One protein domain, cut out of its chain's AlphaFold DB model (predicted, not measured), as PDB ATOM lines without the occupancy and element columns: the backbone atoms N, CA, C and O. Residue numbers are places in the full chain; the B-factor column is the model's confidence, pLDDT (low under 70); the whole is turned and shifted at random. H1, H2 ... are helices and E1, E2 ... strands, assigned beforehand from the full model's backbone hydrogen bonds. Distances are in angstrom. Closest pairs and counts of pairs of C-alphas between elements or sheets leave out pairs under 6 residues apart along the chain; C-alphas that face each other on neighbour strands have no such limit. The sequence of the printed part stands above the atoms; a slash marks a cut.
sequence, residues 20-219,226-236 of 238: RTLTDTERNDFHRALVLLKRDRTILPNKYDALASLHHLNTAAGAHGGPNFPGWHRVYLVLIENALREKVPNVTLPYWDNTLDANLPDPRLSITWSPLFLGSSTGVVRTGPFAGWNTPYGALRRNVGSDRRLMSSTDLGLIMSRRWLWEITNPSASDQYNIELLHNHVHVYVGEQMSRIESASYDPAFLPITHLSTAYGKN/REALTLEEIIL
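Overview. This is residues 20 to 219 and 226 to 236 of the 238 residues of the protein "TYR" of Mytilus coruscus (UniProt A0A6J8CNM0). A small two-stranded hairpin, E1 and E2, lies at one side of a body of helices and long loops, with H8 and the end of H7 next to E2. The short helix H9 sits in the middle between H7 and the longest helix, H4; H2 runs side by side with H4, and H1 packs across the last residues of H4 with its residues 30 to 37 and makes a corner with H2 through its residues 34 to 39. The printed part has 211 residues, with named elements in the order H1 H2 H3 H4 H5 E1 E2 H6 H7 H8 H9 H10; under half of the residues are in them, and the class is mostly helix. The whole is compact and rounded, with a radius of gyration of the C-alphas of 16.5 A and spans of 44 by 38 by 35 A.

Along the chain. E1 is residues 122 to 124 and E2 residues 141 to 143. H4, residues 69 to 87, is 28.0 A long, from C-alpha 69 at (24.516, 47.748, 5.203). H1, residues 24 to 39, is 22.2 A and begins at C-alpha 24 (18.017, 49.915, -26.478); H7, residues 179 to 190, is 17.2 A; H2, residues 47 to 55, is 14.0 A; H6, residues 153 to 160, is 10.3 A. The short helices are H3, residues 57 to 60; H5, 98 to 102; H8, 192 to 195; H9, 206 to 210; and H10, 231 to 234, ending at C-alpha 234 (20.613, 60.864, 0.874).

Arrangement. E1 and E2 are antiparallel at 168 degrees, with N 123 and O 142 within hydrogen-bond range at 2.8 A. The closest C-alphas of E2 and H8, Arg 142 and Glu 192, are 5.1 A apart. H7 touches H8 with residues 184 to 189 alone, closest at C-alphas 188 and 195, 4.2 A. H7 and H9 only just touch, with 3 pairs of C-alphas within 8 A, the closest 186 and 209 at 7.6 A. H4 is close to but not clearly touching H9, C-alphas 73 and 210 being 6.9 A apart, and H10, 70 and 232 at 7.9 A. H2 and H4 are also close but not clearly touching, at a shallow tilt of 3 degrees, opposite ways, closest at C-alphas 51 and 80, 6.9 A. H1 touches H4 at C-alphas 33 and 84, 5.2 A, and H2 at 38 and 48, 4.8 A, about perpendicular to both at 88 and 87 degrees. Close but not clearly touching are H2 and H3, C-alphas 54 and 60 at 7.8 A; H6 and H7, 159 and 179 at 7.0 A; and H5 and H6, 99 and 153 at 5.8 A. Every O i to N i+4 pair is within hydrogen-bond range in H1, H5, H6 and H9, against 3 of 5 in H2, 14 of 15 in H4 and 7 of 8 in H7; H3, H8 and H10 are too short for one.

Size, cuts and confidence. The C-alphas farthest apart, Leu 44 and Asn 219, are 48.9 A apart. Residues 220 to 225 are not printed, and C-alphas 219 and 226 are 10.5 A apart across the cut. The links H5 to E1, E1 to E2 and H6 to H7 are long. Mean pLDDT of the printed part is 87.9; residues 57 to 60, 210 to 219 and 226 to 236 are under 70.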
ATOM      1  N   ARG A  20      14.198  50.512 -17.022       94.69
ATOM      2  CA  ARG A  20      13.185  50.593 -18.083       94.69
ATOM      3  C   ARG A  20      13.251  51.892 -18.883       94.69
ATOM      4  O   ARG A  20      12.633  51.962 -19.941       94.69
ATOM      5  N   THR A  21      14.005  52.890 -18.422       95.19
ATOM      6  CA  THR A  21      14.258  54.147 -19.157       95.19
ATOM      7  C   THR A  21      15.517  54.106 -20.021       95.19
ATOM      8  O   THR A  21      15.755  55.029 -20.800       95.19
ATOM      9  N   LEU A  22      16.324  53.045 -19.905       95.38
ATOM     10  CA  LEU A  22      17.483  52.847 -20.769       95.38
ATOM     11  C   LEU A  22      17.062  52.770 -22.236       95.38
ATOM     12  O   LEU A  22      16.130  52.043 -22.597       95.38
ATOM     13  N   THR A  23      17.830  53.439 -23.096       97.44
ATOM     14  CA  THR A  23      17.754  53.201 -24.539       97.44
ATOM     15  C   THR A  23      18.100  51.747 -24.859       97.44
ATOM     16  O   THR A  23      18.763  51.054 -24.082       97.44
ATOM     17  N   ASP A  24      17.695  51.274 -26.037       97.81
ATOM     18  CA  ASP A  24      18.017  49.915 -26.478       97.81
ATOM     19  C   ASP A  24      19.526  49.652 -26.490       97.81
ATOM     20  O   ASP A  24      19.964  48.589 -26.055       97.81
ATOM     21  N   THR A  25      20.330  50.633 -26.912       98.00
ATOM     22  CA  THR A  25      21.794  50.542 -26.880       98.00
ATOM     23  C   THR A  25      22.315  50.401 -25.454       98.00
ATOM     24  O   THR A  25      23.046  49.455 -25.177       98.00
ATOM     25  N   GLU A  26      21.907  51.278 -24.531       97.44
ATOM     26  CA  GLU A  26      22.363  51.230 -23.133       97.44
ATOM     27  C   GLU A  26      21.985  49.911 -22.454       97.44
ATOM     28  O   GLU A  26      22.804  49.293 -21.770       97.44
ATOM     29  N   ARG A  27      20.751  49.447 -22.677       97.94
ATOM     30  CA  ARG A  27      20.252  48.189 -22.119       97.94
ATOM     31  C   ARG A  27      21.018  46.987 -22.673       97.94
ATOM     32  O   ARG A  27      21.475  46.147 -21.897       97.94
ATOM     33  N   ASN A  28      21.211  46.934 -23.991       98.12
ATOM     34  CA  ASN A  28      21.969  45.866 -24.642       98.12
ATOM     35  C   ASN A  28      23.437  45.859 -24.197       98.12
ATOM     36  O   ASN A  28      24.005  44.788 -23.989       98.12
ATOM     37  N   ASP A  29      24.050  47.027 -24.017       98.44
ATOM     38  CA  ASP A  29      25.426  47.145 -23.542       98.44
ATOM     39  C   ASP A  29      25.581  46.692 -22.088       98.44
ATOM     40  O   ASP A  29      26.521  45.953 -21.782       98.44
ATOM     41  N   PHE A  30      24.631  47.033 -21.211       98.06
ATOM     42  CA  PHE A  30      24.588  46.518 -19.842       98.06
ATOM     43  C   PHE A  30      24.472  44.983 -19.810       98.06
ATOM     44  O   PHE A  30      25.283  44.306 -19.168       98.06
ATOM     45  N   HIS A  31      23.519  44.406 -20.553       98.50
ATOM     46  CA  HIS A  31      23.355  42.949 -20.649       98.50
ATOM     47  C   HIS A  31      24.600  42.267 -21.214       98.50
ATOM     48  O   HIS A  31      25.067  41.256 -20.680       98.50
ATOM     49  N   ARG A  32      25.173  42.838 -22.277       98.50
ATOM     50  CA  ARG A  32      26.387  42.338 -22.920       98.50
ATOM     51  C   ARG A  32      27.571  42.357 -21.961       98.50
ATOM     52  O   ARG A  32      28.302  41.371 -21.911       98.50
ATOM     53  N   ALA A  33      27.751  43.424 -21.184       98.62
ATOM     54  CA  ALA A  33      28.827  43.527 -20.203       98.62
ATOM     55  C   ALA A  33      28.751  42.407 -19.151       98.62
ATOM     56  O   ALA A  33      29.762  41.756 -18.875       98.62
ATOM     57  N   LEU A  34      27.554  42.103 -18.639       98.50
ATOM     58  CA  LEU A  34      27.339  40.999 -17.695       98.50
ATOM     59  C   LEU A  34      27.668  39.634 -18.306       98.50
ATOM     60  O   LEU A  34      28.401  38.842 -17.712       98.50
ATOM     61  N   VAL A  35      27.181  39.367 -19.521       98.44
ATOM     62  CA  VAL A  35      27.475  38.116 -20.239       98.44
ATOM     63  C   VAL A  35      28.975  37.980 -20.517       98.44
ATOM     64  O   VAL A  35      29.528  36.885 -20.395       98.44
ATOM     65  N   LEU A  36      29.662  39.075 -20.853       98.50
ATOM     66  CA  LEU A  36      31.111  39.080 -21.053       98.50
ATOM     67  C   LEU A  36      31.868  38.787 -19.753       98.50
ATOM     68  O   LEU A  36      32.807  37.993 -19.786       98.50
ATOM     69  N   LEU A  37      31.452  39.345 -18.611       98.38
ATOM     70  CA  LEU A  37      32.028  38.994 -17.305       98.38
ATOM     71  C   LEU A  37      31.800  37.523 -16.943       98.38
ATOM     72  O   LEU A  37      32.698  36.869 -16.417       98.38
ATOM     73  N   LYS A  38      30.622  36.981 -17.258       98.12
ATOM     74  CA  LYS A  38      30.281  35.576 -17.004       98.12
ATOM     75  C   LYS A  38      31.092  34.596 -17.851       98.12
ATOM     76  O   LYS A  38      31.352  33.472 -17.429       98.12
ATOM     77  N   ARG A  39      31.494  35.011 -19.055       97.81
ATOM     78  CA  ARG A  39      32.347  34.226 -19.965       97.81
ATOM     79  C   ARG A  39      33.838  34.388 -19.684       97.81
ATOM     80  O   ARG A  39      34.622  33.539 -20.103       97.81
ATOM     81  N   ASP A  40      34.230  35.462 -19.012       97.88
ATOM     82  CA  ASP A  40      35.621  35.759 -18.708       97.88
ATOM     83  C   ASP A  40      36.174  34.809 -17.639       97.88
ATOM     84  O   ASP A  40      35.839  34.922 -16.464       97.88
ATOM     85  N   ARG A  41      37.053  33.891 -18.052       97.12
ATOM     86  CA  ARG A  41      37.716  32.902 -17.185       97.12
ATOM     87  C   ARG A  41      39.127  33.302 -16.750       97.12
ATOM     88  O   ARG A  41      39.880  32.448 -16.292       97.12
ATOM     89  N   THR A  42      39.503  34.576 -16.880       96.50
ATOM     90  CA  THR A  42      40.779  35.081 -16.331       96.50
ATOM     91  C   THR A  42      40.860  34.932 -14.809       96.50
ATOM     92  O   THR A  42      41.953  34.858 -14.257       96.50
ATOM     93  N   ILE A  43      39.707  34.832 -14.139       93.75
ATOM     94  CA  ILE A  43      39.556  34.447 -12.734       93.75
ATOM     95  C   ILE A  43      38.594  33.255 -12.678       93.75
ATOM     96  O   ILE A  43      37.594  33.238 -13.395       93.75
ATOM     97  N   LEU A  44      38.885  32.252 -11.843       91.44
ATOM     98  CA  LEU A  44      38.014  31.086 -11.669       91.44
ATOM     99  C   LEU A  44      36.825  31.385 -10.731       91.44
ATOM    100  O   LEU A  44      37.003  32.094  -9.744       91.44
ATOM    101  N   PRO A  45      35.636  30.803 -10.985       93.56
ATOM    102  CA  PRO A  45      35.280  30.037 -12.186       93.56
ATOM    103  C   PRO A  45      34.992  30.938 -13.404       93.56
ATOM    104  O   PRO A  45      35.069  30.484 -14.545       93.56
ATOM    105  N   ASN A  46      34.651  32.202 -13.158       97.12
ATOM    106  CA  ASN A  46      34.638  33.319 -14.103       97.12
ATOM    107  C   ASN A  46      34.593  34.634 -13.307       97.12
ATOM    108  O   ASN A  46      34.294  34.635 -12.110       97.12
ATOM    109  N   LYS A  47      34.852  35.760 -13.973       97.06
ATOM    110  CA  LYS A  47      34.929  37.077 -13.334       97.06
ATOM    111  C   LYS A  47      33.605  37.511 -12.696       97.06
ATOM    112  O   LYS A  47      33.640  38.090 -11.614       97.06
ATOM    113  N   TYR A  48      32.453  37.203 -13.304       97.62
ATOM    114  CA  TYR A  48      31.149  37.492 -12.687       97.62
ATOM    115  C   TYR A  48      30.965  36.716 -11.378       97.62
ATOM    116  O   TYR A  48      30.657  37.314 -10.357       97.62
ATOM    117  N   ASP A  49      31.193  35.402 -11.384       96.19
ATOM    118  CA  ASP A  49      30.993  34.561 -10.198       96.19
ATOM    119  C   ASP A  49      31.989  34.873  -9.082       96.19
ATOM    120  O   ASP A  49      31.632  34.798  -7.908       96.19
ATOM    121  N   ALA A  50      33.218  35.260  -9.433       94.50
ATOM    122  CA  ALA A  50      34.195  35.746  -8.467       94.50
ATOM    123  C   ALA A  50      33.706  37.036  -7.784       94.50
ATOM    124  O   ALA A  50      33.763  37.139  -6.560       94.50
ATOM    125  N   LEU A  51      33.155  37.987  -8.545       94.19
ATOM    126  CA  LEU A  51      32.555  39.205  -7.988       94.19
ATOM    127  C   LEU A  51      31.295  38.897  -7.169       94.19
ATOM    128  O   LEU A  51      31.154  39.401  -6.059       94.19
ATOM    129  N   ALA A  52      30.407  38.034  -7.667       94.50
ATOM    130  CA  ALA A  52      29.211  37.590  -6.953       94.50
ATOM    131  C   ALA A  52      29.563  36.951  -5.599       94.50
ATOM    132  O   ALA A  52      28.910  37.238  -4.594       94.50
ATOM    133  N   SER A  53      30.653  36.177  -5.539       92.62
ATOM    134  CA  SER A  53      31.115  35.530  -4.306       92.62
ATOM    135  C   SER A  53      31.523  36.502  -3.193       92.62
ATOM    136  O   SER A  53      31.562  36.101  -2.035       92.62
ATOM    137  N   LEU A  54      31.765  37.786  -3.490       90.19
ATOM    138  CA  LEU A  54      32.063  38.781  -2.454       90.19
ATOM    139  C   LEU A  54      30.868  39.056  -1.528       90.19
ATOM    140  O   LEU A  54      31.081  39.530  -0.420       90.19
ATOM    141  N   HIS A  55      29.637  38.737  -1.937       89.81
ATOM    142  CA  HIS A  55      28.430  38.804  -1.094       89.81
ATOM    143  C   HIS A  55      28.100  37.445  -0.424       89.81
ATOM    144  O   HIS A  55      27.080  37.290   0.239       89.81
ATOM    145  N   HIS A  56      28.944  36.421  -0.584       81.19
ATOM    146  CA  HIS A  56      28.708  35.092  -0.011       81.19
ATOM    147  C   HIS A  56      28.947  35.051   1.517       81.19
ATOM    148  O   HIS A  56      29.625  35.903   2.081       81.19
ATOM    149  N   LEU A  57      28.427  34.022   2.201       63.62
ATOM    150  CA  LEU A  57      28.346  33.871   3.668       63.62
ATOM    151  C   LEU A  57      29.592  34.290   4.468       63.62
ATOM    152  O   LEU A  57      29.459  34.922   5.512       63.62
ATOM    153  N   ASN A  58      30.797  33.978   3.985       62.38
ATOM    154  CA  ASN A  58      32.039  34.285   4.709       62.38
ATOM    155  C   ASN A  58      32.390  35.786   4.721       62.38
ATOM    156  O   ASN A  58      33.192  36.216   5.544       62.38
ATOM    157  N   THR A  59      31.794  36.582   3.832       64.31
ATOM    158  CA  THR A  59      31.944  38.044   3.746       64.31
ATOM    159  C   THR A  59      30.636  38.789   4.050       64.31
ATOM    160  O   THR A  59      30.677  39.968   4.403       64.31
ATOM    161  N   ALA A  60      29.490  38.098   4.006       65.88
ATOM    162  CA  ALA A  60      28.154  38.644   4.261       65.88
ATOM    163  C   ALA A  60      27.954  39.193   5.685       65.88
ATOM    164  O   ALA A  60      27.161  40.112   5.878       65.88
ATOM    165  N   ALA A  61      28.692  38.689   6.683       71.56
ATOM    166  CA  ALA A  61      28.579  39.164   8.066       71.56
ATOM    167  C   ALA A  61      28.898  40.666   8.224       71.56
ATOM    168  O   ALA A  61      28.370  41.310   9.121       71.56
ATOM    169  N   GLY A  62      29.743  41.231   7.349       79.62
ATOM    170  CA  GLY A  62      30.014  42.674   7.309       79.62
ATOM    171  C   GLY A  62      29.078  43.471   6.392       79.62
ATOM    172  O   GLY A  62      29.119  44.702   6.412       79.62
ATOM    173  N   ALA A  63      28.268  42.783   5.584       84.00
ATOM    174  CA  ALA A  63      27.349  43.372   4.612       84.00
ATOM    175  C   ALA A  63      25.933  43.573   5.173       84.00
ATOM    176  O   ALA A  63      25.199  44.416   4.663       84.00
ATOM    177  N   HIS A  64      25.564  42.823   6.214       89.31
ATOM    178  CA  HIS A  64      24.200  42.724   6.737       89.31
ATOM    179  C   HIS A  64      24.122  42.909   8.252       89.31
ATOM    180  O   HIS A  64      25.105  42.722   8.969       89.31
ATOM    181  N   GLY A  65      22.931  43.242   8.747       88.56
ATOM    182  CA  GLY A  65      22.611  43.273  10.176       88.56
ATOM    183  C   GLY A  65      23.251  44.423  10.955       88.56
ATOM    184  O   GLY A  65      23.233  44.412  12.185       88.56
ATOM    185  N   GLY A  66      23.803  45.425  10.268       90.31
ATOM    186  CA  GLY A  66      24.485  46.549  10.899       90.31
ATOM    187  C   GLY A  66      24.331  47.868  10.142       90.31
ATOM    188  O   GLY A  66      23.843  47.896   9.009       90.31
ATOM    189  N   PRO A  67      24.803  48.979  10.736       89.25
ATOM    190  CA  PRO A  67      24.604  50.322  10.191       89.25
ATOM    191  C   PRO A  67      25.331  50.554   8.860       89.25
ATOM    192  O   PRO A  67      24.987  51.467   8.117       89.25
ATOM    193  N   ASN A  68      26.320  49.715   8.534       87.31
ATOM    194  CA  ASN A  68      27.073  49.789   7.285       87.31
ATOM    195  C   ASN A  68      26.449  48.980   6.129       87.31
ATOM    196  O   ASN A  68      27.055  48.913   5.062       87.31
ATOM    197  N   PHE A  69      25.252  48.399   6.297       87.69
ATOM    198  CA  PHE A  69      24.516  47.748   5.203       87.69
ATOM    199  C   PHE A  69      24.550  48.563   3.888       87.69
ATOM    200  O   PHE A  69      25.044  48.040   2.885       87.69
ATOM    201  N   PRO A  70      24.154  49.855   3.854       85.50
ATOM    202  CA  PRO A  70      24.193  50.622   2.607       85.50
ATOM    203  C   PRO A  70      25.620  50.905   2.111       85.50
ATOM    204  O   PRO A  70      25.878  50.885   0.908       85.50
ATOM    205  N   GLY A  71      26.566  51.155   3.023       85.12
ATOM    206  CA  GLY A  71      27.951  51.479   2.674       85.12
ATOM    207  C   GLY A  71      28.682  50.307   2.020       85.12
ATOM    208  O   GLY A  71      29.353  50.483   0.999       85.12
ATOM    209  N   TRP A  72      28.502  49.097   2.554       88.31
ATOM    210  CA  TRP A  72      29.085  47.878   1.996       88.31
ATOM    211  C   TRP A  72      28.567  47.610   0.579       88.31
ATOM    212  O   TRP A  72      29.358  47.438  -0.353       88.31
ATOM    213  N   HIS A  73      27.243  47.662   0.391       88.25
ATOM    214  CA  HIS A  73      26.616  47.424  -0.911       88.25
ATOM    215  C   HIS A  73      27.011  48.491  -1.938       88.25
ATOM    216  O   HIS A  73      27.261  48.166  -3.099       88.25
ATOM    217  N   ARG A  74      27.191  49.751  -1.522       85.94
ATOM    218  CA  ARG A  74      27.695  50.812  -2.405       85.94
ATOM    219  C   ARG A  74      29.071  50.479  -2.977       85.94
ATOM    220  O   ARG A  74      29.282  50.586  -4.186       85.94
ATOM    221  N   VAL A  75      30.006  50.062  -2.123       86.44
ATOM    222  CA  VAL A  75      31.360  49.671  -2.546       86.44
ATOM    223  C   VAL A  75      31.301  48.450  -3.463       86.44
ATOM    224  O   VAL A  75      31.949  48.440  -4.511       86.44
ATOM    225  N   TYR A  76      30.474  47.463  -3.120       88.31
ATOM    226  CA  TYR A  76      30.235  46.281  -3.945       88.31
ATOM    227  C   TYR A  76      29.765  46.642  -5.367       88.31
ATOM    228  O   TYR A  76      30.340  46.173  -6.353       88.31
ATOM    229  N   LEU A  77      28.791  47.549  -5.493       89.50
ATOM    230  CA  LEU A  77      28.292  48.009  -6.791       89.50
ATOM    231  C   LEU A  77      29.351  48.784  -7.590       89.50
ATOM    232  O   LEU A  77      29.425  48.624  -8.807       89.50
ATOM    233  N   VAL A  78      30.200  49.592  -6.943       87.94
ATOM    234  CA  VAL A  78      31.315  50.285  -7.623       87.94
ATOM    235  C   VAL A  78      32.312  49.287  -8.217       87.94
ATOM    236  O   VAL A  78      32.737  49.458  -9.361       87.94
ATOM    237  N   LEU A  79      32.655  48.224  -7.480       90.81
ATOM    238  CA  LEU A  79      33.562  47.175  -7.962       90.81
ATOM    239  C   LEU A  79      33.005  46.473  -9.207       90.81
ATOM    240  O   LEU A  79      33.730  46.259 -10.181       90.81
ATOM    241  N   ILE A  80      31.713  46.146  -9.195       92.75
ATOM    242  CA  ILE A  80      31.054  45.510 -10.339       92.75
ATOM    243  C   ILE A  80      30.949  46.470 -11.516       92.75
ATOM    244  O   ILE A  80      31.266  46.082 -12.634       92.75
ATOM    245  N   GLU A  81      30.562  47.725 -11.291       92.94
ATOM    246  CA  GLU A  81      30.476  48.718 -12.361       92.94
ATOM    247  C   GLU A  81      31.836  48.954 -13.031       92.94
ATOM    248  O   GLU A  81      31.912  49.033 -14.256       92.94
ATOM    249  N   ASN A  82      32.927  48.979 -12.260       93.44
ATOM    250  CA  ASN A  82      34.285  49.020 -12.810       93.44
ATOM    251  C   ASN A  82      34.570  47.798 -13.693       93.44
ATOM    252  O   ASN A  82      35.024  47.954 -14.826       93.44
ATOM    253  N   ALA A  83      34.229  46.593 -13.228       95.75
ATOM    254  CA  ALA A  83      34.398  45.373 -14.016       95.75
ATOM    255  C   ALA A  83      33.542  45.365 -15.298       95.75
ATOM    256  O   ALA A  83      34.010  44.909 -16.342       95.75
ATOM    257  N   LEU A  84      32.313  45.890 -15.255       96.31
ATOM    258  CA  LEU A  84      31.459  46.031 -16.439       96.31
ATOM    259  C   LEU A  84      32.102  46.962 -17.472       96.31
ATOM    260  O   LEU A  84      32.136  46.631 -18.658       96.31
ATOM    261  N   ARG A  85      32.676  48.081 -17.019       94.81
ATOM    262  CA  ARG A  85      33.327  49.080 -17.883       94.81
ATOM    263  C   ARG A  85      34.603  48.582 -18.549       94.81
ATOM    264  O   ARG A  85      34.931  49.049 -19.636       94.81
ATOM    265  N   GLU A  86      35.294  47.614 -17.950       94.88
ATOM    266  CA  GLU A  86      36.395  46.916 -18.625       94.88
ATOM    267  C   GLU A  86      35.923  46.095 -19.836       94.88
ATOM    268  O   GLU A  86      36.707  45.837 -20.749       94.88
ATOM    269  N   LYS A  87      34.661  45.642 -19.843       97.00
ATOM    270  CA  LYS A  87      34.083  44.849 -20.940       97.00
ATOM    271  C   LYS A  87      33.381  45.709 -21.972       97.00
ATOM    272  O   LYS A  87      33.516  45.457 -23.169       97.00
ATOM    273  N   VAL A  88      32.627  46.699 -21.513       97.19
ATOM    274  CA  VAL A  88      31.912  47.637 -22.369       97.19
ATOM    275  C   VAL A  88      32.146  49.048 -21.837       97.19
ATOM    276  O   VAL A  88      31.608  49.395 -20.782       97.19
ATOM    277  N   PRO A  89      32.945  49.873 -22.540       92.94
ATOM    278  CA  PRO A  89      33.204  51.241 -22.121       92.94
ATOM    279  C   PRO A  89      31.906  52.021 -21.902       92.94
ATOM    280  O   PRO A  89      30.927  51.833 -22.615       92.94
ATOM    281  N   ASN A  90      31.923  52.931 -20.934       88.62
ATOM    282  CA  ASN A  90      30.818  53.837 -20.607       88.62
ATOM    283  C   ASN A  90      29.543  53.215 -20.014       88.62
ATOM    284  O   ASN A  90      28.713  53.985 -19.541       88.62
ATOM    285  N   VAL A  91      29.425  51.886 -19.906       93.75
ATOM    286  CA  VAL A  91      28.317  51.255 -19.165       93.75
ATOM    287  C   VAL A  91      28.288  51.737 -17.713       93.75
ATOM    288  O   VAL A  91      29.328  51.902 -17.062       93.75
ATOM    289  N   THR A  92      27.079  51.967 -17.217       90.25
ATOM    290  CA  THR A  92      26.762  52.205 -15.808       90.25
ATOM    291  C   THR A  92      25.751  51.163 -15.347       90.25
ATOM    292  O   THR A  92      25.068  50.537 -16.163       90.25
ATOM    293  N   LEU A  93      25.684  50.929 -14.039       91.50
ATOM    294  CA  LEU A  93      24.641  50.072 -13.488       91.50
ATOM    295  C   LEU A  93      23.279  50.773 -13.600       91.50
ATOM    296  O   LEU A  93      23.165  51.922 -13.174       91.50
ATOM    297  N   PRO A  94      22.237  50.120 -14.138       93.12
ATOM    298  CA  PRO A  94      20.886  50.622 -13.985       93.12
ATOM    299  C   PRO A  94      20.349  50.323 -12.589       93.12
ATOM    300  O   PRO A  94      20.892  49.495 -11.854       93.12
ATOM    301  N   TYR A  95      19.221  50.946 -12.275       90.75
ATOM    302  CA  TYR A  95      18.464  50.674 -11.063       90.75
ATOM    303  C   TYR A  95      17.033  50.289 -11.355       90.75
ATOM    304  O   TYR A  95      16.439  50.784 -12.309       90.75
ATOM    305  N   TRP A  96      16.465  49.412 -10.536       92.12
ATOM    306  CA  TRP A  96      15.061  49.052 -10.649       92.12
ATOM    307  C   TRP A  96      14.258  49.738  -9.553       92.12
ATOM    308  O   TRP A  96      14.276  49.331  -8.387       92.12
ATOM    309  N   ASP A  97      13.495  50.756  -9.954       90.56
ATOM    310  CA  ASP A  97      12.495  51.347  -9.074       90.56
ATOM    311  C   ASP A  97      11.294  50.399  -8.944       90.56
ATOM    312  O   ASP A  97      10.301  50.462  -9.682       90.56
ATOM    313  N   ASN A  98      11.414  49.475  -7.995       90.88
ATOM    314  CA  ASN A  98      10.396  48.478  -7.704       90.88
ATOM    315  C   ASN A  98       9.122  49.079  -7.089       90.88
ATOM    316  O   ASN A  98       8.090  48.411  -7.082       90.88
ATOM    317  N   THR A  99       9.144  50.346  -6.661       90.19
ATOM    318  CA  THR A  99       7.941  51.009  -6.141       90.19
ATOM    319  C   THR A  99       6.948  51.366  -7.237       90.19
ATOM    320  O   THR A  99       5.741  51.354  -7.003       90.19
ATOM    321  N   LEU A 100       7.433  51.580  -8.465       91.44
ATOM    322  CA  LEU A 100       6.574  51.703  -9.644       91.44
ATOM    323  C   LEU A 100       5.840  50.388  -9.930       91.44
ATOM    324  O   LEU A 100       4.656  50.403 -10.257       91.44
ATOM    325  N   ASP A 101       6.523  49.256  -9.751       94.50
ATOM    326  CA  ASP A 101       5.938  47.929  -9.967       94.50
ATOM    327  C   ASP A 101       4.986  47.533  -8.839       94.50
ATOM    328  O   ASP A 101       3.979  46.879  -9.096       94.50
ATOM    329  N   ALA A 102       5.250  47.978  -7.608       94.38
ATOM    330  CA  ALA A 102       4.360  47.781  -6.468       94.38
ATOM    331  C   ALA A 102       2.976  48.429  -6.662       94.38
ATOM    332  O   ALA A 102       2.011  47.992  -6.041       94.38
ATOM    333  N   ASN A 103       2.874  49.444  -7.527       93.31
ATOM    334  CA  ASN A 103       1.615  50.119  -7.850       93.31
ATOM    335  C   ASN A 103       0.804  49.413  -8.952       93.31
ATOM    336  O   ASN A 103      -0.305  49.847  -9.269       93.31
ATOM    337  N   LEU A 104       1.336  48.351  -9.565       95.06
ATOM    338  CA  LEU A 104       0.593  47.563 -10.546       95.06
ATOM    339  C   LEU A 104      -0.492  46.724  -9.851       95.06
ATOM    340  O   LEU A 104      -0.259  46.226  -8.750       95.06
ATOM    341  N   PRO A 105      -1.641  46.463 -10.511       96.31
ATOM    342  CA  PRO A 105      -2.633  45.514  -9.999       96.31
ATOM    343  C   PRO A 105      -2.048  44.119  -9.752       96.31
ATOM    344  O   PRO A 105      -2.450  43.426  -8.822       96.31
ATOM    345  N   ASP A 106      -1.085  43.724 -10.587       96.19
ATOM    346  CA  ASP A 106      -0.267  42.533 -10.400       96.19
ATOM    347  C   ASP A 106       1.206  42.858 -10.717       96.19
ATOM    348  O   ASP A 106       1.589  42.909 -11.894       96.19
ATOM    349  N   PRO A 107       2.058  43.058  -9.694       95.56
ATOM    350  CA  PRO A 107       3.480  43.357  -9.875       95.56
ATOM    351  C   PRO A 107       4.269  42.270 -10.628       95.56
ATOM    352  O   PRO A 107       5.360  42.529 -11.147       95.56
ATOM    353  N   ARG A 108       3.729  41.047 -10.741       95.88
ATOM    354  CA  ARG A 108       4.350  39.943 -11.498       95.88
ATOM    355  C   ARG A 108       4.284  40.167 -13.008       95.88
ATOM    356  O   ARG A 108       5.060  39.562 -13.742       95.88
ATOM    357  N   LEU A 109       3.387  41.041 -13.466       95.50
ATOM    358  CA  LEU A 109       3.209  41.389 -14.879       95.50
ATOM    359  C   LEU A 109       4.111  42.544 -15.338       95.50
ATOM    360  O   LEU A 109       4.012  42.974 -16.486       95.50
ATOM    361  N   SER A 110       4.993  43.050 -14.469       96.69
ATOM    362  CA  SER A 110       5.958  44.087 -14.840       96.69
ATOM    363  C   SER A 110       6.809  43.675 -16.046       96.69
ATOM    364  O   SER A 110       7.299  42.546 -16.142       96.69
ATOM    365  N   ILE A 111       7.063  44.637 -16.941       97.00
ATOM    366  CA  ILE A 111       7.944  44.456 -18.102       97.00
ATOM    367  C   ILE A 111       9.374  44.072 -17.702       97.00
ATOM    368  O   ILE A 111      10.087  43.463 -18.501       97.00
ATOM    369  N   THR A 112       9.776  44.351 -16.458       96.25
ATOM    370  CA  THR A 112      11.050  43.923 -15.869       96.25
ATOM    371  C   THR A 112      11.283  42.410 -16.029       96.25
ATOM    372  O   THR A 112      12.421  41.982 -16.220       96.25
ATOM    373  N   TRP A 113      10.213  41.605 -16.060       97.00
ATOM    374  CA  TRP A 113      10.249  40.142 -16.233       97.00
ATOM    375  C   TRP A 113      10.042  39.664 -17.678       97.00
ATOM    376  O   TRP A 113       9.823  38.481 -17.945       97.00
ATOM    377  N   SER A 114      10.090  40.576 -18.644       97.62
ATOM    378  CA  SER A 114      10.001  40.229 -20.061       97.62
ATOM    379  C   SER A 114      11.362  39.775 -20.618       97.62
ATOM    380  O   SER A 114      12.411  40.076 -20.036       97.62
ATOM    381  N   PRO A 115      11.392  39.112 -21.790       98.06
ATOM    382  CA  PRO A 115      12.638  38.799 -22.494       98.06
ATOM    383  C   PRO A 115      13.482  40.031 -22.856       98.06
ATOM    384  O   PRO A 115      14.663  39.885 -23.147       98.06
ATOM    385  N   LEU A 116      12.895  41.232 -22.842       97.50
ATOM    386  CA  LEU A 116      13.613  42.480 -23.093       97.50
ATOM    387  C   LEU A 116      14.508  42.897 -21.912       97.50
ATOM    388  O   LEU A 116      15.457  43.651 -22.112       97.50
ATOM    389  N   PHE A 117      14.202  42.414 -20.701       97.62
ATOM    390  CA  PHE A 117      14.856  42.792 -19.445       97.62
ATOM    391  C   PHE A 117      15.436  41.569 -18.724       97.62
ATOM    392  O   PHE A 117      16.434  41.020 -19.175       97.62
ATOM    393  N   LEU A 118      14.879  41.142 -17.586       96.94
ATOM    394  CA  LEU A 118      15.469  40.074 -16.773       96.94
ATOM    395  C   LEU A 118      15.098  38.668 -17.258       96.94
ATOM    396  O   LEU A 118      15.737  37.706 -16.828       96.94
ATOM    397  N   GLY A 119      14.114  38.530 -18.149       97.25
ATOM    398  CA  GLY A 119      13.628  37.232 -18.607       97.25
ATOM    399  C   GLY A 119      12.680  36.558 -17.616       97.25
ATOM    400  O   GLY A 119      12.123  37.207 -16.735       97.25
ATOM    401  N   SER A 120      12.499  35.244 -17.780       97.25
ATOM    402  CA  SER A 120      11.453  34.455 -17.107       97.25
ATOM    403  C   SER A 120      11.367  34.725 -15.594       97.25
ATOM    404  O   SER A 120      12.373  34.666 -14.885       97.25
ATOM    405  N   SER A 121      10.155  34.985 -15.104       96.50
ATOM    406  CA  SER A 121       9.848  35.268 -13.693       96.50
ATOM    407  C   SER A 121       9.597  34.023 -12.837       96.50
ATOM    408  O   SER A 121       9.656  34.102 -11.612       96.50
ATOM    409  N   THR A 122       9.323  32.871 -13.451       97.19
ATOM    410  CA  THR A 122       8.953  31.645 -12.733       97.19
ATOM    411  C   THR A 122       9.688  30.437 -13.304       97.19
ATOM    412  O   THR A 122       9.724  30.230 -14.518       97.19
ATOM    413  N   GLY A 123      10.248  29.610 -12.423       98.00
ATOM    414  CA  GLY A 123      11.032  28.437 -12.787       98.00
ATOM    415  C   GLY A 123      12.415  28.803 -13.325       98.00
ATOM    416  O   GLY A 123      12.989  29.825 -12.962       98.00
ATOM    417  N   VAL A 124      12.975  27.937 -14.173       98.44
ATOM    418  CA  VAL A 124      14.282  28.175 -14.811       98.44
ATOM    419  C   VAL A 124      14.183  29.361 -15.769       98.44
ATOM    420  O   VAL A 124      13.278  29.398 -16.603       98.44
ATOM    421  N   VAL A 125      15.149  30.278 -15.711       98.31
ATOM    422  CA  VAL A 125      15.226  31.418 -16.633       98.31
ATOM    423  C   VAL A 125      15.606  30.930 -18.034       98.31
ATOM    424  O   VAL A 125      16.738  30.513 -18.294       98.31
ATOM    425  N   ARG A 126      14.629  30.952 -18.949       98.12
ATOM    426  CA  ARG A 126      14.755  30.448 -20.332       98.12
ATOM    427  C   ARG A 126      14.654  31.531 -21.397       98.12
ATOM    428  O   ARG A 126      14.907  31.251 -22.563       98.12
ATOM    429  N   THR A 127      14.277  32.744 -21.017       98.19
ATOM    430  CA  THR A 127      14.094  33.872 -21.932       98.19
ATOM    431  C   THR A 127      14.973  35.052 -21.536       98.19
ATOM    432  O   THR A 127      15.409  35.153 -20.392       98.19
ATOM    433  N   GLY A 128      15.211  35.951 -22.491       97.69
ATOM    434  CA  GLY A 128      15.982  37.173 -22.286       97.69
ATOM    435  C   GLY A 128      17.501  36.975 -22.217       97.69
ATOM    436  O   GLY A 128      18.003  35.888 -22.512       97.69
ATOM    437  N   PRO A 129      18.252  38.027 -21.847       97.62
ATOM    438  CA  PRO A 129      19.719  38.061 -21.905       97.62
ATOM    439  C   PRO A 129      20.401  37.049 -20.974       97.62
ATOM    440  O   PRO A 129      21.557  36.690 -21.190       97.62
ATOM    441  N   PHE A 130      19.683  36.576 -19.954       98.06
ATOM    442  CA  PHE A 130      20.180  35.635 -18.949       98.06
ATOM    443  C   PHE A 130      19.593  34.225 -19.120       98.06
ATOM    444  O   PHE A 130      19.656  33.402 -18.206       98.06
ATOM    445  N   ALA A 131      19.026  33.915 -20.289       97.88
ATOM    446  CA  ALA A 131      18.623  32.554 -20.619       97.88
ATOM    447  C   ALA A 131      19.828  31.598 -20.548       97.88
ATOM    448  O   ALA A 131      20.881  31.855 -21.133       97.88
ATOM    449  N   GLY A 132      19.677  30.484 -19.826       96.44
ATOM    450  CA  GLY A 132      20.764  29.513 -19.640       96.44
ATOM    451  C   GLY A 132      21.878  29.982 -18.695       96.44
ATOM    452  O   GLY A 132      22.960  29.392 -18.684       96.44
ATOM    453  N   TRP A 133      21.634  31.029 -17.901       98.06
ATOM    454  CA  TRP A 133      22.558  31.454 -16.855       98.06
ATOM    455  C   TRP A 133      22.706  30.363 -15.793       98.06
ATOM    456  O   TRP A 133      21.722  29.901 -15.219       98.06
ATOM    457  N   ASN A 134      23.943  29.956 -15.522       97.00
ATOM    458  CA  ASN A 134      24.259  28.984 -14.480       97.00
ATOM    459  C   ASN A 134      24.898  29.687 -13.293       97.00
ATOM    460  O   ASN A 134      25.703  30.593 -13.468       97.00
ATOM    461  N   THR A 135      24.588  29.230 -12.095       95.94
ATOM    462  CA  THR A 135      25.182  29.681 -10.836       95.94
ATOM    463  C   THR A 135      25.901  28.495 -10.179       95.94
ATOM    464  O   THR A 135      25.677  27.350 -10.592       95.94
ATOM    465  N   PRO A 136      26.719  28.708  -9.134       94.44
ATOM    466  CA  PRO A 136      27.237  27.606  -8.316       94.44
ATOM    467  C   PRO A 136      26.142  26.706  -7.714       94.44
ATOM    468  O   PRO A 136      26.421  25.573  -7.336       94.44
ATOM    469  N   TYR A 137      24.894  27.180  -7.683       93.88
ATOM    470  CA  TYR A 137      23.718  26.482  -7.163       93.88
ATOM    471  C   TYR A 137      22.845  25.859  -8.269       93.88
ATOM    472  O   TYR A 137      21.689  25.512  -8.039       93.88
ATOM    473  N   GLY A 138      23.374  25.734  -9.492       96.50
ATOM    474  CA  GLY A 138      22.661  25.205 -10.655       96.50
ATOM    475  C   GLY A 138      22.093  26.295 -11.564       96.50
ATOM    476  O   GLY A 138      22.501  27.459 -11.502       96.50
ATOM    477  N   ALA A 139      21.171  25.914 -12.451       98.06
ATOM    478  CA  ALA A 139      20.539  26.849 -13.382       98.06
ATOM    479  C   ALA A 139      19.845  27.990 -12.622       98.06
ATOM    480  O   ALA A 139      19.249  27.756 -11.570       98.06
ATOM    481  N   LEU A 140      19.900  29.208 -13.164       98.44
ATOM    482  CA  LEU A 140      19.209  30.363 -12.600       98.44
ATOM    483  C   LEU A 140      17.698  30.118 -12.594       98.44
ATOM    484  O   LEU A 140      17.113  29.752 -13.620       98.44
ATOM    485  N   ARG A 141      17.071  30.319 -11.435       98.38
ATOM    486  CA  ARG A 141      15.639  30.140 -11.218       98.38
ATOM    487  C   ARG A 141      15.069  31.358 -10.508       98.38
ATOM    488  O   ARG A 141      15.777  32.045  -9.782       98.38
ATOM    489  N   ARG A 142      13.784  31.620 -10.729       97.94
ATOM    490  CA  ARG A 142      13.014  32.645 -10.008       97.94
ATOM    491  C   ARG A 142      11.620  32.132  -9.680       97.94
ATOM    492  O   ARG A 142      11.136  31.196 -10.319       97.94
ATOM    493  N   ASN A 143      10.975  32.739  -8.695       97.94
ATOM    494  CA  ASN A 143       9.574  32.483  -8.381       97.94
ATOM    495  C   ASN A 143       8.906  33.788  -7.938       97.94
ATOM    496  O   ASN A 143       8.514  33.955  -6.781       97.94
ATOM    497  N   VAL A 144       8.859  34.736  -8.875       98.00
ATOM    498  CA  VAL A 144       8.481  36.127  -8.617       98.00
ATOM    499  C   VAL A 144       7.062  36.223  -8.058       98.00
ATOM    500  O   VAL A 144       6.106  35.720  -8.653       98.00
ATOM    501  N   GLY A 145       6.923  36.915  -6.927       97.31
ATOM    502  CA  GLY A 145       5.652  37.166  -6.251       97.31
ATOM    503  C   GLY A 145       5.045  35.949  -5.561       97.31
ATOM    504  O   GLY A 145       3.860  35.973  -5.241       97.31
ATOM    505  N   SER A 146       5.824  34.883  -5.349       97.19
ATOM    506  CA  SER A 146       5.376  33.722  -4.567       97.19
ATOM    507  C   SER A 146       5.378  33.968  -3.057       97.19
ATOM    508  O   SER A 146       4.605  33.335  -2.342       97.19
ATOM    509  N   ASP A 147       6.219  34.888  -2.585       96.62
ATOM    510  CA  ASP A 147       6.334  35.296  -1.186       96.62
ATOM    511  C   ASP A 147       6.727  36.783  -1.113       96.62
ATOM    512  O   ASP A 147       7.268  37.341  -2.066       96.62
ATOM    513  N   ARG A 148       6.457  37.429   0.024       95.00
ATOM    514  CA  ARG A 148       6.729  38.847   0.314       95.00
ATOM    515  C   ARG A 148       6.228  39.797  -0.783       95.00
ATOM    516  O   ARG A 148       5.262  39.516  -1.487       95.00
ATOM    517  N   ARG A 149       6.783  41.009  -0.821       95.38
ATOM    518  CA  ARG A 149       6.293  42.126  -1.631       95.38
ATOM    519  C   ARG A 149       7.428  43.053  -2.037       95.38
ATOM    520  O   ARG A 149       8.474  43.082  -1.396       95.38
ATOM    521  N   LEU A 150       7.164  43.862  -3.055       94.62
ATOM    522  CA  LEU A 150       7.992  45.014  -3.396       94.62
ATOM    523  C   LEU A 150       7.839  46.132  -2.355       94.62
ATOM    524  O   LEU A 150       6.876  46.143  -1.576       94.62
ATOM    525  N   MET A 151       8.781  47.077  -2.342       91.12
ATOM    526  CA  MET A 151       8.629  48.291  -1.544       91.12
ATOM    527  C   MET A 151       7.554  49.182  -2.162       91.12
ATOM    528  O   MET A 151       7.452  49.306  -3.377       91.12
ATOM    529  N   SER A 152       6.748  49.808  -1.318       91.38
ATOM    530  CA  SER A 152       5.741  50.786  -1.720       91.38
ATOM    531  C   SER A 152       6.286  52.209  -1.607       91.38
ATOM    532  O   SER A 152       7.275  52.471  -0.916       91.38
ATOM    533  N   SER A 153       5.589  53.165  -2.220       87.69
ATOM    534  CA  SER A 153       5.856  54.593  -2.020       87.69
ATOM    535  C   SER A 153       5.708  55.023  -0.554       87.69
ATOM    536  O   SER A 153       6.417  55.923  -0.103       87.69
ATOM    537  N   THR A 154       4.839  54.361   0.218       91.44
ATOM    538  CA  THR A 154       4.697  54.595   1.661       91.44
ATOM    539  C   THR A 154       5.939  54.159   2.428       91.44
ATOM    540  O   THR A 154       6.415  54.926   3.261       91.44
ATOM    541  N   ASP A 155       6.498  52.982   2.131       91.00
ATOM    542  CA  ASP A 155       7.721  52.509   2.796       91.00
ATOM    543  C   ASP A 155       8.881  53.486   2.564       91.00
ATOM    544  O   ASP A 155       9.586  53.867   3.498       91.00
ATOM    545  N   LEU A 156       9.025  53.968   1.326       85.69
ATOM    546  CA  LEU A 156      10.008  54.999   1.007       85.69
ATOM    547  C   LEU A 156       9.738  56.305   1.748       85.69
ATOM    548  O   LEU A 156      10.660  56.873   2.323       85.69
ATOM    549  N   GLY A 157       8.490  56.773   1.781       86.94
ATOM    550  CA  GLY A 157       8.120  57.973   2.532       86.94
ATOM    551  C   GLY A 157       8.473  57.867   4.019       86.94
ATOM    552  O   GLY A 157       8.929  58.841   4.619       86.94
ATOM    553  N   LEU A 158       8.330  56.676   4.606       89.94
ATOM    554  CA  LEU A 158       8.709  56.404   5.990       89.94
ATOM    555  C   LEU A 158      10.228  56.452   6.182       89.94
ATOM    556  O   LEU A 158      10.675  57.178   7.072       89.94
ATOM    557  N   ILE A 159      11.019  55.777   5.342       87.25
ATOM    558  CA  ILE A 159      12.493  55.841   5.393       87.25
ATOM    559  C   ILE A 159      12.968  57.294   5.234       87.25
ATOM    560  O   ILE A 159      13.708  57.806   6.070       87.25
ATOM    561  N   MET A 160      12.478  57.996   4.210       84.00
ATOM    562  CA  MET A 160      12.882  59.369   3.878       84.00
ATOM    563  C   MET A 160      12.421  60.416   4.900       84.00
ATOM    564  O   MET A 160      12.884  61.558   4.873       84.00
ATOM    565  N   SER A 161      11.495  60.055   5.790       87.94
ATOM    566  CA  SER A 161      11.079  60.918   6.900       87.94
ATOM    567  C   SER A 161      12.073  60.923   8.064       87.94
ATOM    568  O   SER A 161      11.920  61.730   8.982       87.94
ATOM    569  N   ARG A 162      13.056  60.012   8.064       89.75
ATOM    570  CA  ARG A 162      14.097  59.927   9.092       89.75
ATOM    571  C   ARG A 162      15.242  60.889   8.795       89.75
ATOM    572  O   ARG A 162      15.495  61.238   7.642       89.75
ATOM    573  N   ARG A 163      15.932  61.330   9.847       87.38
ATOM    574  CA  ARG A 163      17.032  62.296   9.748       87.38
ATOM    575  C   ARG A 163      18.394  61.639   9.891       87.38
ATOM    576  O   ARG A 163      19.361  62.183   9.384       87.38
ATOM    577  N   TRP A 164      18.500  60.525  10.600       87.12
ATOM    578  CA  TRP A 164      19.790  59.920  10.901       87.12
ATOM    579  C   TRP A 164      19.869  58.484  10.398       87.12
ATOM    580  O   TRP A 164      18.892  57.742  10.456       87.12
ATOM    581  N   LEU A 165      21.065  58.062   9.980       85.62
ATOM    582  CA  LEU A 165      21.300  56.713   9.458       85.62
ATOM    583  C   LEU A 165      20.865  55.605  10.434       85.62
ATOM    584  O   LEU A 165      20.319  54.584  10.019       85.62
ATOM    585  N   TRP A 166      21.063  55.803  11.739       90.00
ATOM    586  CA  TRP A 166      20.678  54.825  12.762       90.00
ATOM    587  C   TRP A 166      19.156  54.655  12.896       90.00
ATOM    588  O   TRP A 166      18.706  53.620  13.371       90.00
ATOM    589  N   GLU A 167      18.346  55.622  12.455       92.62
ATOM    590  CA  GLU A 167      16.880  55.502  12.464       92.62
ATOM    591  C   GLU A 167      16.354  54.587  11.346       92.62
ATOM    592  O   GLU A 167      15.195  54.176  11.397       92.62
ATOM    593  N   ILE A 168      17.189  54.277  10.342       92.75
ATOM    594  CA  ILE A 168      16.827  53.465   9.166       92.75
ATOM    595  C   ILE A 168      17.665  52.190   9.008       92.75
ATOM    596  O   ILE A 168      17.426  51.410   8.089       92.75
ATOM    597  N   THR A 169      18.640  51.953   9.887       91.69
ATOM    598  CA  THR A 169      19.521  50.777   9.845       91.69
ATOM    599  C   THR A 169      19.508  49.976  11.145       91.69
ATOM    600  O   THR A 169      19.160  50.469  12.220       91.69
ATOM    601  N   ASN A 170      19.910  48.709  11.044       91.12
ATOM    602  CA  ASN A 170      20.132  47.854  12.204       91.12
ATOM    603  C   ASN A 170      21.265  48.399  13.101       91.12
ATOM    604  O   ASN A 170      22.227  48.975  12.590       91.12
ATOM    605  N   PRO A 171      21.197  48.183  14.428       94.12
ATOM    606  CA  PRO A 171      20.145  47.456  15.151       94.12
ATOM    607  C   PRO A 171      18.976  48.341  15.624       94.12
ATOM    608  O   PRO A 171      18.073  47.844  16.289       94.12
ATOM    609  N   SER A 172      19.004  49.647  15.348       94.62
ATOM    610  CA  SER A 172      18.137  50.618  16.031       94.62
ATOM    611  C   SER A 172      16.815  50.899  15.312       94.62
ATOM    612  O   SER A 172      15.835  51.268  15.961       94.62
ATOM    613  N   ALA A 173      16.766  50.755  13.987       94.06
ATOM    614  CA  ALA A 173      15.573  51.054  13.207       94.06
ATOM    615  C   ALA A 173      14.438  50.058  13.464       94.06
ATOM    616  O   ALA A 173      14.617  48.847  13.342       94.06
ATOM    617  N   SER A 174      13.240  50.581  13.733       95.81
ATOM    618  CA  SER A 174      12.014  49.777  13.717       95.81
ATOM    619  C   SER A 174      11.697  49.295  12.299       95.81
ATOM    620  O   SER A 174      11.984  49.999  11.333       95.81
ATOM    621  N   ASP A 175      11.032  48.146  12.180       94.69
ATOM    622  CA  ASP A 175      10.769  47.443  10.915       94.69
ATOM    623  C   ASP A 175      10.265  48.334   9.769       94.69
ATOM    624  O   ASP A 175      10.751  48.236   8.646       94.69
ATOM    625  N   GLN A 176       9.334  49.251  10.048       94.00
ATOM    626  CA  GLN A 176       8.744  50.145   9.039       94.00
ATOM    627  C   GLN A 176       9.705  51.215   8.482       94.00
ATOM    628  O   GLN A 176       9.405  51.840   7.469       94.00
ATOM    629  N   TYR A 177      10.834  51.453   9.153       92.62
ATOM    630  CA  TYR A 177      11.891  52.379   8.731       92.62
ATOM    631  C   TYR A 177      13.163  51.647   8.290       92.62
ATOM    632  O   TYR A 177      14.078  52.274   7.762       92.62
ATOM    633  N   ASN A 178      13.247  50.340   8.534       93.06
ATOM    634  CA  ASN A 178      14.465  49.570   8.357       93.06
ATOM    635  C   ASN A 178      14.687  49.248   6.873       93.06
ATOM    636  O   ASN A 178      13.991  48.417   6.282       93.06
ATOM    637  N   ILE A 179      15.677  49.911   6.271       91.06
ATOM    638  CA  ILE A 179      15.970  49.788   4.841       91.06
ATOM    639  C   ILE A 179      16.395  48.368   4.460       91.06
ATOM    640  O   ILE A 179      15.999  47.871   3.410       91.06
ATOM    641  N   GLU A 180      17.158  47.693   5.323       91.00
ATOM    642  CA  GLU A 180      17.626  46.331   5.079       91.00
ATOM    643  C   GLU A 180      16.454  45.344   5.107       91.00
ATOM    644  O   GLU A 180      16.345  44.487   4.233       91.00
ATOM    645  N   LEU A 181      15.524  45.497   6.054       92.25
ATOM    646  CA  LEU A 181      14.332  44.652   6.122       92.25
ATOM    647  C   LEU A 181      13.433  44.823   4.887       92.25
ATOM    648  O   LEU A 181      12.974  43.838   4.305       92.25
ATOM    649  N   LEU A 182      13.196  46.066   4.469       91.69
ATOM    650  CA  LEU A 182      12.373  46.377   3.299       91.69
ATOM    651  C   LEU A 182      13.033  45.910   1.992       91.69
ATOM    652  O   LEU A 182      12.359  45.343   1.133       91.69
ATOM    653  N   HIS A 183      14.354  46.045   1.880       90.81
ATOM    654  CA  HIS A 183      15.153  45.450   0.809       90.81
ATOM    655  C   HIS A 183      15.043  43.917   0.786       90.81
ATOM    656  O   HIS A 183      14.830  43.321  -0.273       90.81
ATOM    657  N   ASN A 184      15.098  43.263   1.951       91.25
ATOM    658  CA  ASN A 184      14.969  41.808   2.056       91.25
ATOM    659  C   ASN A 184      13.600  41.307   1.567       91.25
ATOM    660  O   ASN A 184      13.514  40.221   0.994       91.25
ATOM    661  N   HIS A 185      12.527  42.095   1.715       93.62
ATOM    662  CA  HIS A 185      11.239  41.751   1.109       93.62
ATOM    663  C   HIS A 185      11.314  41.669  -0.422       93.62
ATOM    664  O   HIS A 185      10.731  40.748  -0.992       93.62
ATOM    665  N   VAL A 186      12.070  42.557  -1.078       95.06
ATOM    666  CA  VAL A 186      12.266  42.537  -2.539       95.06
ATOM    667  C   VAL A 186      13.067  41.305  -2.968       95.06
ATOM    668  O   VAL A 186      12.707  40.645  -3.941       95.06
ATOM    669  N   HIS A 187      14.104  40.940  -2.213       94.81
ATOM    670  CA  HIS A 187      14.866  39.704  -2.428       94.81
ATOM    671  C   HIS A 187      13.974  38.461  -2.422       94.81
ATOM    672  O   HIS A 187      13.990  37.652  -3.355       94.81
ATOM    673  N   VAL A 188      13.159  38.327  -1.373       96.12
ATOM    674  CA  VAL A 188      12.244  37.193  -1.222       96.12
ATOM    675  C   VAL A 188      11.128  37.239  -2.268       96.12
ATOM    676  O   VAL A 188      10.756  36.188  -2.781       96.12
ATOM    677  N   TYR A 189      10.679  38.434  -2.664       97.38
ATOM    678  CA  TYR A 189       9.723  38.610  -3.756       97.38
ATOM    679  C   TYR A 189      10.222  38.039  -5.082       97.38
ATOM    680  O   TYR A 189       9.432  37.438  -5.800       97.38
ATOM    681  N   VAL A 190      11.509  38.172  -5.421       97.50
ATOM    682  CA  VAL A 190      12.059  37.532  -6.632       97.50
ATOM    683  C   VAL A 190      12.151  36.007  -6.477       97.50
ATOM    684  O   VAL A 190      11.907  35.264  -7.435       97.50
ATOM    685  N   GLY A 191      12.441  35.539  -5.262       96.94
ATOM    686  CA  GLY A 191      12.416  34.123  -4.899       96.94
ATOM    687  C   GLY A 191      13.653  33.335  -5.342       96.94
ATOM    688  O   GLY A 191      14.618  33.885  -5.871       96.94
ATOM    689  N   GLU A 192      13.621  32.019  -5.111       96.69
ATOM    690  CA  GLU A 192      14.685  31.068  -5.489       96.69
ATOM    691  C   GLU A 192      16.077  31.552  -5.032       96.69
ATOM    692  O   GLU A 192      16.246  31.857  -3.847       96.69
ATOM    693  N   GLN A 193      17.070  31.656  -5.926       94.75
ATOM    694  CA  GLN A 193      18.414  32.100  -5.548       94.75
ATOM    695  C   GLN A 193      18.445  33.523  -4.969       94.75
ATOM    696  O   GLN A 193      19.276  33.790  -4.102       94.75
ATOM    697  N   MET A 194      17.541  34.420  -5.379       94.94
ATOM    698  CA  MET A 194      17.478  35.789  -4.848       94.94
ATOM    699  C   MET A 194      16.993  35.865  -3.397       94.94
ATOM    700  O   MET A 194      17.323  36.823  -2.700       94.94
ATOM    701  N   SER A 195      16.273  34.848  -2.917       94.31
ATOM    702  CA  SER A 195      15.733  34.804  -1.547       94.31
ATOM    703  C   SER A 195      16.759  34.433  -0.468       94.31
ATOM    704  O   SER A 195      16.425  34.402   0.716       94.31
ATOM    705  N   ARG A 196      17.999  34.117  -0.862       91.25
ATOM    706  CA  ARG A 196      19.046  33.594   0.022       91.25
ATOM    707  C   ARG A 196      20.304  34.445  -0.081       91.25
ATOM    708  O   ARG A 196      20.796  34.679  -1.183       91.25
ATOM    709  N   ILE A 197      20.848  34.870   1.057       87.69
ATOM    710  CA  ILE A 197      22.028  35.752   1.123       87.69
ATOM    711  C   ILE A 197      23.220  35.123   0.387       87.69
ATOM    712  O   ILE A 197      23.924  35.796  -0.364       87.69
ATOM    713  N   GLU A 198      23.401  33.811   0.541       86.94
ATOM    714  CA  GLU A 198      24.489  33.031  -0.045       86.94
ATOM    715  C   GLU A 198      24.439  32.917  -1.574       86.94
ATOM    716  O   GLU A 198      25.465  32.632  -2.200       86.94
ATOM    717  N   SER A 199      23.272  33.121  -2.190       92.50
ATOM    718  CA  SER A 199      23.090  32.908  -3.628       92.50
ATOM    719  C   SER A 199      22.569  34.113  -4.401       92.50
ATOM    720  O   SER A 199      22.656  34.102  -5.628       92.50
ATOM    721  N   ALA A 200      22.065  35.148  -3.726       94.00
ATOM    722  CA  ALA A 200      21.357  36.247  -4.376       94.00
ATOM    723  C   ALA A 200      22.214  36.977  -5.416       94.00
ATOM    724  O   ALA A 200      21.778  37.170  -6.547       94.00
ATOM    725  N   SER A 201      23.471  37.278  -5.086       94.25
ATOM    726  CA  SER A 201      24.411  37.975  -5.976       94.25
ATOM    727  C   SER A 201      24.731  37.233  -7.281       94.25
ATOM    728  O   SER A 201      25.249  37.828  -8.230       94.25
ATOM    729  N   TYR A 202      24.422  35.935  -7.372       96.25
ATOM    730  CA  TYR A 202      24.620  35.162  -8.596       96.25
ATOM    731  C   TYR A 202      23.496  35.352  -9.627       96.25
ATOM    732  O   TYR A 202      23.696  35.009 -10.798       96.25
ATOM    733  N   ASP A 203      22.350  35.914  -9.226       97.62
ATOM    734  CA  ASP A 203      21.303  36.384 -10.135       97.62
ATOM    735  C   ASP A 203      21.637  37.812 -10.616       97.62
ATOM    736  O   ASP A 203      21.766  38.715  -9.790       97.62
ATOM    737  N   PRO A 204      21.728  38.076 -11.934       97.31
ATOM    738  CA  PRO A 204      21.922  39.429 -12.463       97.31
ATOM    739  C   PRO A 204      20.875  40.462 -12.013       97.31
ATOM    740  O   PRO A 204      21.156  41.659 -12.049       97.31
ATOM    741  N   ALA A 205      19.687  40.020 -11.582       95.75
ATOM    742  CA  ALA A 205      18.659  40.874 -10.985       95.75
ATOM    743  C   ALA A 205      19.108  41.524  -9.666       95.75
ATOM    744  O   ALA A 205      18.589  42.581  -9.320       95.75
ATOM    745  N   PHE A 206      20.086  40.941  -8.965       95.00
ATOM    746  CA  PHE A 206      20.651  41.488  -7.732       95.00
ATOM    747  C   PHE A 206      21.133  42.927  -7.922       95.00
ATOM    748  O   PHE A 206      20.790  43.801  -7.142       95.00
ATOM    749  N   LEU A 207      21.866  43.208  -9.001       91.25
ATOM    750  CA  LEU A 207      22.507  44.510  -9.215       91.25
ATOM    751  C   LEU A 207      21.515  45.690  -9.245       91.25
ATOM    752  O   LEU A 207      21.704  46.625  -8.465       91.25
ATOM    753  N   PRO A 208      20.454  45.671 -10.079       84.69
ATOM    754  CA  PRO A 208      19.467  46.746 -10.078       84.69
ATOM    755  C   PRO A 208      18.566  46.765  -8.830       84.69
ATOM    756  O   PRO A 208      17.945  47.795  -8.592       84.69
ATOM    757  N   ILE A 209      18.482  45.676  -8.048       79.19
ATOM    758  CA  ILE A 209      17.746  45.615  -6.765       79.19
ATOM    759  C   ILE A 209      18.554  46.258  -5.635       79.19
ATOM    760  O   ILE A 209      18.027  47.057  -4.865       79.19
ATOM    761  N   THR A 210      19.836  45.902  -5.543       66.81
ATOM    762  CA  THR A 210      20.770  46.374  -4.518       66.81
ATOM    763  C   THR A 210      21.049  47.860  -4.647       66.81
ATOM    764  O   THR A 210      21.303  48.535  -3.650       66.81
ATOM    765  N   HIS A 211      20.991  48.390  -5.867       60.56
ATOM    766  CA  HIS A 211      21.019  49.823  -6.074       60.56
ATOM    767  C   HIS A 211      19.658  50.409  -5.691       60.56
ATOM    768  O   HIS A 211      18.762  50.575  -6.521       60.56
ATOM    769  N   LEU A 212      19.517  50.730  -4.405       53.62
ATOM    770  CA  LEU A 212      18.396  51.475  -3.846       53.62
ATOM    771  C   LEU A 212      18.517  52.939  -4.281       53.62
ATOM    772  O   LEU A 212      18.759  53.838  -3.486       53.62
ATOM    773  N   SER A 213      18.378  53.183  -5.577       46.72
ATOM    774  CA  SER A 213      18.029  54.489  -6.106       46.72
ATOM    775  C   SER A 213      16.532  54.487  -6.294       46.72
ATOM    776  O   SER A 213      16.005  53.874  -7.220       46.72
ATOM    777  N   THR A 214      15.831  55.172  -5.401       42.75
ATOM    778  CA  THR A 214      14.524  55.694  -5.760       42.75
ATOM    779  C   THR A 214      14.676  57.182  -5.961       42.75
ATOM    780  O   THR A 214      15.078  57.891  -5.042       42.75
ATOM    781  N   ALA A 215      14.356  57.632  -7.166       38.06
ATOM    782  CA  ALA A 215      14.159  59.028  -7.484       38.06
ATOM    783  C   ALA A 215      12.948  59.551  -6.690       38.06
ATOM    784  O   ALA A 215      11.812  59.437  -7.148       38.06
ATOM    785  N   TYR A 216      13.155  60.115  -5.494       37.03
ATOM    786  CA  TYR A 216      12.079  60.818  -4.789       37.03
ATOM    787  C   TYR A 216      12.205  62.321  -5.036       37.03
ATOM    788  O   TYR A 216      12.986  63.026  -4.394       37.03
ATOM    789  N   GLY A 217      11.411  62.823  -5.982       35.38
ATOM    790  CA  GLY A 217      11.243  64.253  -6.204       35.38
ATOM    791  C   GLY A 217      10.566  64.893  -4.995       35.38
ATOM    792  O   GLY A 217       9.343  64.874  -4.866       35.38
ATOM    793  N   LYS A 218      11.349  65.482  -4.088       36.41
ATOM    794  CA  LYS A 218      10.803  66.435  -3.122       36.41
ATOM    795  C   LYS A 218      10.259  67.630  -3.909       36.41
ATOM    796  O   LYS A 218      11.033  68.399  -4.468       36.41
ATOM    797  N   ASN A 219       8.943  67.840  -3.859       32.19
ATOM    798  CA  ASN A 219       8.333  69.161  -4.028       32.19
ATOM    799  C   ASN A 219       8.778  70.069  -2.861       32.19
ATOM    800  O   ASN A 219       7.992  70.415  -1.981       32.19
ATOM    801  N   ARG A 226      16.423  70.232 -10.816       34.06
ATOM    802  CA  ARG A 226      17.134  69.406  -9.825       34.06
ATOM    803  C   ARG A 226      16.866  67.918 -10.030       34.06
ATOM    804  O   ARG A 226      15.716  67.482 -10.051       34.06
ATOM    805  N   GLU A 227      17.960  67.178 -10.198       37.81
ATOM    806  CA  GLU A 227      18.023  65.722 -10.318       37.81
ATOM    807  C   GLU A 227      17.307  65.052  -9.141       37.81
ATOM    808  O   GLU A 227      17.364  65.514  -7.998       37.81
ATOM    809  N   ALA A 228      16.576  63.977  -9.429       38.69
ATOM    810  CA  ALA A 228      15.897  63.226  -8.397       38.69
ATOM    811  C   ALA A 228      16.938  62.576  -7.481       38.69
ATOM    812  O   ALA A 228      17.693  61.719  -7.933       38.69
ATOM    813  N   LEU A 229      16.958  62.982  -6.208       38.19
ATOM    814  CA  LEU A 229      17.866  62.394  -5.234       38.19
ATOM    815  C   LEU A 229      17.520  60.918  -5.056       38.19
ATOM    816  O   LEU A 229      16.399  60.563  -4.685       38.19
ATOM    817  N   THR A 230      18.503  60.079  -5.326       47.25
ATOM    818  CA  THR A 230      18.492  58.655  -5.030       47.25
ATOM    819  C   THR A 230      18.598  58.453  -3.512       47.25
ATOM    820  O   THR A 230      19.213  59.249  -2.798       47.25
ATOM    821  N   LEU A 231      18.021  57.369  -2.981       46.12
ATOM    822  CA  LEU A 231      18.232  56.932  -1.588       46.12
ATOM    823  C   LEU A 231      19.746  56.869  -1.254       46.12
ATOM    824  O   LEU A 231      20.156  57.221  -0.149       46.12
ATOM    825  N   GLU A 232      20.584  56.527  -2.241       42.69
ATOM    826  CA  GLU A 232      22.053  56.536  -2.151       42.69
ATOM    827  C   GLU A 232      22.701  57.927  -2.035       42.69
ATOM    828  O   GLU A 232      23.782  58.047  -1.446       42.69
ATOM    829  N   GLU A 233      22.091  58.976  -2.582       40.16
ATOM    830  CA  GLU A 233      22.555  60.359  -2.414       40.16
ATOM    831  C   GLU A 233      22.165  60.908  -1.042       40.16
ATOM    832  O   GLU A 233      22.933  61.654  -0.445       40.16
ATOM    833  N   ILE A 234      21.039  60.466  -0.477       41.28
ATOM    834  CA  ILE A 234      20.613  60.864   0.874       41.28
ATOM    835  C   ILE A 234      21.510  60.239   1.952       41.28
ATOM    836  O   ILE A 234      21.829  60.911   2.927       41.28
ATOM    837  N   ILE A 235      22.019  59.020   1.741       40.59
ATOM    838  CA  ILE A 235      22.998  58.379   2.643       40.59
ATOM    839  C   ILE A 235      24.334  59.159   2.723       40.59
ATOM    840  O   ILE A 235      25.086  58.962   3.671       40.59
ATOM    841  N   LEU A 236      24.639  60.055   1.772       29.66
ATOM    842  CA  LEU A 236      25.843  60.910   1.800       29.66
ATOM    843  C   LEU A 236      25.614  62.317   2.372       29.66
ATOM    844  O   LEU A 236      26.585  63.043   2.576       29.66
TER     845      LEU A 236